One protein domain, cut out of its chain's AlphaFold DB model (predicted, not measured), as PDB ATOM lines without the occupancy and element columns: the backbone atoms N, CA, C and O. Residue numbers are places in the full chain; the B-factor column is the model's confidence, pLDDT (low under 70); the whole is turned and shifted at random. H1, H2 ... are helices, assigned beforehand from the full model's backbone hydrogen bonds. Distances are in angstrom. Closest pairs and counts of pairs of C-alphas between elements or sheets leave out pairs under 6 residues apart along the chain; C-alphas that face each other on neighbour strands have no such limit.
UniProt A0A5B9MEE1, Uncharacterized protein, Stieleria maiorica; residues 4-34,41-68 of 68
ATOM      1  N   ALA A   4      19.681   3.152  16.728       86.38
ATOM      2  CA  ALA A   4      21.108   2.897  16.540       86.38
ATOM      3  C   ALA A   4      21.559   2.956  15.068       86.38
ATOM      4  O   ALA A   4      22.692   3.359  14.790       86.38
ATOM      5  N   ASP A   5      20.690   2.574  14.130       89.56
ATOM      6  CA  ASP A   5      20.990   2.613  12.697       89.56
ATOM      7  C   ASP A   5      20.998   4.058  12.187       89.56
ATOM      8  O   ASP A   5      21.895   4.426  11.424       89.56
ATOM      9  N   LEU A   6      20.079   4.900  12.683       89.31
ATOM     10  CA  LEU A   6      20.072   6.339  12.406       89.31
ATOM     11  C   LEU A   6      21.383   6.983  12.862       89.31
ATOM     12  O   LEU A   6      22.053   7.625  12.057       89.31
ATOM     13  N   TYR A   7      21.798   6.759  14.112       91.62
ATOM     14  CA  TYR A   7      23.042   7.340  14.629       91.62
ATOM     15  C   TYR A   7      24.264   6.957  13.792       91.62
ATOM     16  O   TYR A   7      25.106   7.804  13.492       91.62
ATOM     17  N   ARG A   8      24.360   5.687  13.380       91.56
ATOM     18  CA  ARG A   8      25.451   5.202  12.521       91.56
ATOM     19  C   ARG A   8      25.390   5.804  11.121       91.56
ATOM     20  O   ARG A   8      26.436   6.115  10.558       91.56
ATOM     21  N   SER A   9      24.193   5.971  10.563       93.06
ATOM     22  CA  SER A   9      24.001   6.587   9.250       93.06
ATOM     23  C   SER A   9      24.392   8.064   9.262       93.06
ATOM     24  O   SER A   9      25.144   8.498   8.392       93.06
ATOM     25  N   VAL A  10      23.946   8.820  10.270       90.38
ATOM     26  CA  VAL A  10      24.286  10.242  10.428       90.38
ATOM     27  C   VAL A  10      25.790  10.406  10.624       90.38
ATOM     28  O   VAL A  10      26.411  11.161   9.885       90.38
ATOM     29  N   SER A  11      26.394   9.626  11.524       94.12
ATOM     30  CA  SER A  11      27.846   9.622  11.745       94.12
ATOM     31  C   SER A  11      28.636   9.357  10.454       94.12
ATOM     32  O   SER A  11      29.596  10.066  10.160       94.12
ATOM     33  N   ARG A  12      28.207   8.393   9.625       95.25
ATOM     34  CA  ARG A  12      28.846   8.114   8.324       95.25
ATOM     35  C   ARG A  12      28.681   9.243   7.308       95.25
ATOM     36  O   ARG A  12      29.579   9.437   6.497       95.25
ATOM     37  N   ALA A  13      27.548   9.940   7.318       96.12
ATOM     38  CA  ALA A  13      27.259  11.007   6.364       96.12
ATOM     39  C   ALA A  13      27.954  12.331   6.721       96.12
ATOM     40  O   ALA A  13      28.352  13.064   5.820       96.12
ATOM     41  N   THR A  14      28.100  12.639   8.014       92.75
ATOM     42  CA  THR A  14      28.660  13.916   8.487       92.75
ATOM     43  C   THR A  14      30.125  13.825   8.907       92.75
ATOM     44  O   THR A  14      30.795  14.848   8.985       92.75
ATOM     45  N   GLY A  15      30.632  12.620   9.183       94.69
ATOM     46  CA  GLY A  15      31.963  12.407   9.760       94.69
ATOM     47  C   GLY A  15      32.030  12.628  11.277       94.69
ATOM     48  O   GLY A  15      33.085  12.424  11.873       94.69
ATOM     49  N   GLU A  16      30.918  13.004  11.914       93.44
ATOM     50  CA  GLU A  16      30.828  13.177  13.366       93.44
ATOM     51  C   GLU A  16      30.826  11.841  14.112       93.44
ATOM     52  O   GLU A  16      30.422  10.798  13.586       93.44
ATOM     53  N   THR A  17      31.220  11.862  15.387       93.25
ATOM     54  CA  THR A  17      31.169  10.656  16.223       93.25
ATOM     55  C   THR A  17      29.733  10.308  16.624       93.25
ATOM     56  O   THR A  17      28.892  11.183  16.825       93.25
ATOM     57  N   VAL A  18      29.450   9.018  16.837       88.69
ATOM     58  CA  VAL A  18      28.143   8.565  17.356       88.69
ATOM     59  C   VAL A  18      27.811   9.215  18.706       88.69
ATOM     60  O   VAL A  18      26.645   9.488  18.976       88.69
ATOM     61  N   ALA A  19      28.816   9.488  19.544       87.50
ATOM     62  CA  ALA A  19      28.628  10.191  20.810       87.50
ATOM     63  C   ALA A  19      28.156  11.639  20.593       87.50
ATOM     64  O   ALA A  19      27.191  12.060  21.227       87.50
ATOM     65  N   THR A  20      28.766  12.362  19.645       89.12
ATOM     66  CA  THR A  20      28.328  13.711  19.251       89.12
ATOM     67  C   THR A  20      26.876  13.693  18.776       89.12
ATOM     68  O   THR A  20      26.058  14.460  19.273       89.12
ATOM     69  N   ILE A  21      26.527  12.776  17.867       87.56
ATOM     70  CA  ILE A  21      25.171  12.689  17.304       87.56
ATOM     71  C   ILE A  21      24.123  12.351  18.370       87.56
ATOM     72  O   ILE A  21      23.042  12.932  18.358       87.56
ATOM     73  N   LYS A  22      24.440  11.465  19.323       83.88
ATOM     74  CA  LYS A  22      23.556  11.185  20.467       83.88
ATOM     75  C   LYS A  22      23.296  12.436  21.303       83.88
ATOM     76  O   LYS A  22      22.164  12.663  21.705       83.88
ATOM     77  N   ARG A  23      24.330  13.254  21.527       81.94
ATOM     78  CA  ARG A  23      24.213  14.505  22.287       81.94
ATOM     79  C   ARG A  23      23.387  15.571  21.562       81.94
ATOM     80  O   ARG A  23      22.856  16.456  22.216       81.94
ATOM     81  N   LEU A  24      23.277  15.488  20.236       82.50
ATOM     82  CA  LEU A  24      22.423  16.372  19.436       82.50
ATOM     83  C   LEU A  24      20.932  16.001  19.503       82.50
ATOM     84  O   LEU A  24      20.115  16.778  19.030       82.50
ATOM     85  N   GLY A  25      20.568  14.847  20.074       73.31
ATOM     86  CA  GLY A  25      19.170  14.542  20.402       73.31
ATOM     87  C   GLY A  25      18.280  14.112  19.232       73.31
ATOM     88  O   GLY A  25      17.063  14.130  19.364       73.31
ATOM     89  N   PHE A  26      18.838  13.692  18.091       76.81
ATOM     90  CA  PHE A  26      18.015  13.167  16.992       76.81
ATOM     91  C   PHE A  26      17.228  11.931  17.431       76.81
ATOM     92  O   PHE A  26      17.824  10.984  17.945       76.81
ATOM     93  N   LEU A  27      15.928  11.886  17.133       76.94
ATOM     94  CA  LEU A  27      15.054  10.754  17.433       76.94
ATOM     95  C   LEU A  27      14.291  10.285  16.187       76.94
ATOM     96  O   LEU A  27      13.874  11.097  15.362       76.94
ATOM     97  N   ILE A  28      14.099   8.973  16.044       77.50
ATOM     98  CA  ILE A  28      13.106   8.416  15.122       77.50
ATOM     99  C   ILE A  28      11.762   8.478  15.845       77.50
ATOM    100  O   ILE A  28      11.553   7.751  16.814       77.50
ATOM    101  N   ALA A  29      10.863   9.336  15.370       76.69
ATOM    102  CA  ALA A  29       9.490   9.361  15.853       76.69
ATOM    103  C   ALA A  29       8.744   8.094  15.408       76.69
ATOM    104  O   ALA A  29       8.883   7.653  14.262       76.69
ATOM    105  N   ASP A  30       7.944   7.529  16.310       76.38
ATOM    106  CA  ASP A  30       6.960   6.516  15.946       76.38
ATOM    107  C   ASP A  30       5.790   7.215  15.229       76.38
ATOM    108  O   ASP A  30       5.184   8.115  15.813       76.38
ATOM    109  N   PRO A  31       5.475   6.862  13.968       73.44
ATOM    110  CA  PRO A  31       4.412   7.522  13.213       73.44
ATOM    111  C   PRO A  31       3.015   7.338  13.823       73.44
ATOM    112  O   PRO A  31       2.142   8.163  13.550       73.44
ATOM    113  N   ASP A  32       2.799   6.302  14.639       81.25
ATOM    114  CA  ASP A  32       1.519   6.066  15.314       81.25
ATOM    115  C   ASP A  32       1.401   6.865  16.629       81.25
ATOM    116  O   ASP A  32       0.308   6.989  17.193       81.25
ATOM    117  N   ILE A  33       2.505   7.451  17.109       75.81
ATOM    118  CA  ILE A  33       2.551   8.263  18.327       75.81
ATOM    119  C   ILE A  33       2.657   9.738  17.943       75.81
ATOM    120  O   ILE A  33       3.689  10.237  17.499       75.81
ATOM    121  N   SER A  34       1.566  10.470  18.166       76.69
ATOM    122  CA  SER A  34       1.530  11.920  17.985       76.69
ATOM    123  C   SER A  34       2.421  12.617  19.017       76.69
ATOM    124  O   SER A  34       2.010  12.826  20.160       76.69
ATOM    125  N   GLU A  41      11.099  16.628  27.480       67.69
ATOM    126  CA  GLU A  41      12.267  16.061  28.171       67.69
ATOM    127  C   GLU A  41      12.213  14.521  28.290       67.69
ATOM    128  O   GLU A  41      13.236  13.857  28.476       67.69
ATOM    129  N   ASP A  42      11.023  13.943  28.127       71.44
ATOM    130  CA  ASP A  42      10.730  12.507  28.125       71.44
ATOM    131  C   ASP A  42      10.944  11.824  26.760       71.44
ATOM    132  O   ASP A  42      10.981  10.595  26.686       71.44
ATOM    133  N   LEU A  43      11.118  12.592  25.680       66.56
ATOM    134  CA  LEU A  43      11.311  12.057  24.325       66.56
ATOM    135  C   LEU A  43      12.770  11.712  24.014       66.56
ATOM    136  O   LEU A  43      13.047  10.965  23.074       66.56
ATOM    137  N   GLY A  44      13.716  12.268  24.771       64.44
ATOM    138  CA  GLY A  44      15.142  12.093  24.527       64.44
ATOM    139  C   GLY A  44      15.660  10.717  24.959       64.44
ATOM    140  O   GLY A  44      15.151  10.116  25.906       64.44
ATOM    141  N   PRO A  45      16.732  10.196  24.329       59.75
ATOM    142  CA  PRO A  45      17.423   9.051  24.895       59.75
ATOM    143  C   PRO A  45      17.988   9.463  26.261       59.75
ATOM    144  O   PRO A  45      18.907  10.279  26.323       59.75
ATOM    145  N   HIS A  46      17.463   8.896  27.348       66.75
ATOM    146  CA  HIS A  46      18.011   9.105  28.687       66.75
ATOM    147  C   HIS A  46      19.429   8.522  28.742       66.75
ATOM    148  O   HIS A  46      19.636   7.317  28.901       66.75
ATOM    149  N   VAL A  47      20.427   9.377  28.534       67.00
ATOM    150  CA  VAL A  47      21.828   9.029  28.741       67.00
ATOM    151  C   VAL A  47      22.094   9.154  30.233       67.00
ATOM    152  O   VAL A  47      22.135  10.257  30.766       67.00
ATOM    153  N   ILE A  48      22.254   8.013  30.898       75.69
ATOM    154  CA  ILE A  48      22.689   7.971  32.294       75.69
ATOM    155  C   ILE A  48      24.209   8.125  32.307       75.69
ATOM    156  O   ILE A  48      24.926   7.300  31.734       75.69
ATOM    157  N   ASP A  49      24.688   9.187  32.947       80.62
ATOM    158  CA  ASP A  49      26.082   9.301  33.361       80.62
ATOM    159  C   ASP A  49      26.272   8.452  34.627       80.62
ATOM    160  O   ASP A  49      25.730   8.768  35.685       80.62
ATOM    161  N   TRP A  50      26.992   7.336  34.496       87.06
ATOM    162  CA  TRP A  50      27.210   6.396  35.595       87.06
ATOM    163  C   TRP A  50      28.076   6.983  36.709       87.06
ATOM    164  O   TRP A  50      27.831   6.671  37.872       87.06
ATOM    165  N   ASP A  51      29.033   7.852  36.382       85.81
ATOM    166  CA  ASP A  51      29.903   8.468  37.385       85.81
ATOM    167  C   ASP A  51      29.092   9.456  38.234       85.81
ATOM    168  O   ASP A  51      29.154   9.430  39.465       85.81
ATOM    169  N   ALA A  52      28.251  10.267  37.583       78.94
ATOM    170  CA  ALA A  52      27.333  11.174  38.272       78.94
ATOM    171  C   ALA A  52      26.263  10.420  39.081       78.94
ATOM    172  O   ALA A  52      25.932  10.821  40.196       78.94
ATOM    173  N   PHE A  53      25.738   9.315  38.543       85.56
ATOM    174  CA  PHE A  53      24.761   8.476  39.237       85.56
ATOM    175  C   PHE A  53      25.346   7.849  40.507       85.56
ATOM    176  O   PHE A  53      24.705   7.895  41.555       85.56
ATOM    177  N   HIS A  54      26.564   7.305  40.438       91.12
ATOM    178  CA  HIS A  54      27.236   6.735  41.606       91.12
ATOM    179  C   HIS A  54      27.554   7.793  42.663       91.12
ATOM    180  O   HIS A  54      27.277   7.560  43.835       91.12
ATOM    181  N   ALA A  55      28.035   8.972  42.259       88.62
ATOM    182  CA  ALA A  55      28.261  10.075  43.192       88.62
ATOM    183  C   ALA A  55      26.970  10.492  43.922       88.62
ATOM    184  O   ALA A  55      26.960  10.610  45.145       88.62
ATOM    185  N   ALA A  56      25.857  10.632  43.194       86.00
ATOM    186  CA  ALA A  56      24.561  10.951  43.794       86.00
ATOM    187  C   ALA A  56      24.053   9.837  44.726       86.00
ATOM    188  O   ALA A  56      23.438  10.110  45.755       86.00
ATOM    189  N   GLN A  57      24.305   8.573  44.377       89.06
ATOM    190  CA  GLN A  57      23.931   7.429  45.202       89.06
ATOM    191  C   GLN A  57      24.724   7.395  46.518       89.06
ATOM    192  O   GLN A  57      24.151   7.089  47.565       89.06
ATOM    193  N   ASP A  58      26.012   7.729  46.476       87.00
ATOM    194  CA  ASP A  58      26.868   7.810  47.659       87.00
ATOM    195  C   ASP A  58      26.445   8.955  48.592       87.00
ATOM    196  O   ASP A  58      26.355   8.734  49.799       87.00
ATOM    197  N   ASP A  59      26.091  10.127  48.050       83.62
ATOM    198  CA  ASP A  59      25.570  11.259  48.834       83.62
ATOM    199  C   ASP A  59      24.252  10.904  49.547       83.62
ATOM    200  O   ASP A  59      24.098  11.151  50.742       83.62
ATOM    201  N   ILE A  60      23.319  10.248  48.846       85.88
ATOM    202  CA  ILE A  60      22.046   9.795  49.435       85.88
ATOM    203  C   ILE A  60      22.289   8.765  50.547       85.88
ATOM    204  O   ILE A  60      21.667   8.825  51.607       85.88
ATOM    205  N   ASN A  61      23.190   7.808  50.319       80.12
ATOM    206  CA  ASN A  61      23.529   6.802  51.323       80.12
ATOM    207  C   ASN A  61      24.220   7.423  52.544       80.12
ATOM    208  O   ASN A  61      23.995   6.970  53.667       80.12
ATOM    209  N   ALA A  62      25.042   8.453  52.335       75.62
ATOM    210  CA  ALA A  62      25.662   9.211  53.409       75.62
ATOM    211  C   ALA A  62      24.601   9.938  54.249       75.62
ATOM    212  O   ALA A  62      24.590   9.752  55.465       75.62
ATOM    213  N   ASP A  63      23.662  10.663  53.634       74.56
ATOM    214  CA  ASP A  63      22.571  11.347  54.351       74.56
ATOM    215  C   ASP A  63      21.710  10.368  55.166       74.56
ATOM    216  O   ASP A  63      21.442  10.599  56.347       74.56
ATOM    217  N   LEU A  64      21.367   9.211  54.591       70.62
ATOM    218  CA  LEU A  64      20.625   8.156  55.292       70.62
ATOM    219  C   LEU A  64      21.421   7.518  56.444       70.62
ATOM    220  O   LEU A  64      20.827   6.983  57.379       70.62
ATOM    221  N   SER A  65      22.756   7.565  56.401       65.44
ATOM    222  CA  SER A  65      23.613   7.066  57.484       65.44
ATOM    223  C   SER A  65      23.728   8.023  58.678       65.44
ATOM    224  O   SER A  65      24.128   7.588  59.754       65.44
ATOM    225  N   PHE A  66      23.363   9.302  58.509       57.91
ATOM    226  CA  PHE A  66      23.380  10.321  59.567       57.91
ATOM    227  C   PHE A  66      22.035  10.469  60.304       57.91
ATOM    228  O   PHE A  66      21.985  11.116  61.351       57.91
ATOM    229  N   GLU A  67      20.958   9.866  59.793       58.50
ATOM    230  CA  GLU A  67      19.624   9.869  60.415       58.50
ATOM    231  C   GLU A  67      19.394   8.739  61.449       58.50
ATOM    232  O   GLU A  67      18.288   8.634  61.986       58.50
ATOM    233  N   PHE A  68      20.411   7.921  61.777       48.72
ATOM    234  CA  PHE A  68      20.323   6.810  62.748       48.72
ATOM    235  C   PHE A  68      21.338   6.886  63.898       48.72
ATOM    236  O   PHE A  68      22.523   7.193  63.644       48.72
TER     237      PHE A  68
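This is residues 4 to 34 and 41 to 68 of the 68 residues of an uncharacterized protein of Stieleria maiorica (UniProt A0A5B9MEE1). Two short helices, H1 and H2, make a corner in a small head, and residues 48 to 68, mostly the long helix H3, stick out from the body as a free arm. Unnamed stretches lead from H2 to a cut and from the cut to H3. The printed part has 59 residues with three named helices in the order H1, H2, H3, no named strand, and the class all helix. It is extended, with a radius of gyration of the C-alphas of 17.9 A and spans of 56 by 31 by 14 A.

Start at H1, residues 4 to 14, which touches H2, residues 18 to 23; the closest C-alphas, of Ser 11 and Val 18, are 5.7 A apart. Their lines are about perpendicular, at 79 degrees, and their link is tight. H3, residues 50 to 66, is apart from both. In H1, H2 and H3 every O i to N i+4 pair is within hydrogen-bond range.

Find C-alpha 4 at (21.108, 2.897, 16.540); from there H1 runs 15.6 A. H2 spans 8.7 A. H3 runs 24.6 A to C-alpha 66 at (23.380, 10.321, 59.567).

The C-alphas farthest apart, of Ala 13 and Phe 68, are 57.0 A apart. Residues 35 to 40 are not printed, in the link across the cut from H2 to H3; C-alphas 34 and 41 are 15.4 A apart. Look for pLDDT under 70 at residues 41, 43 to 47 and 65 to 68.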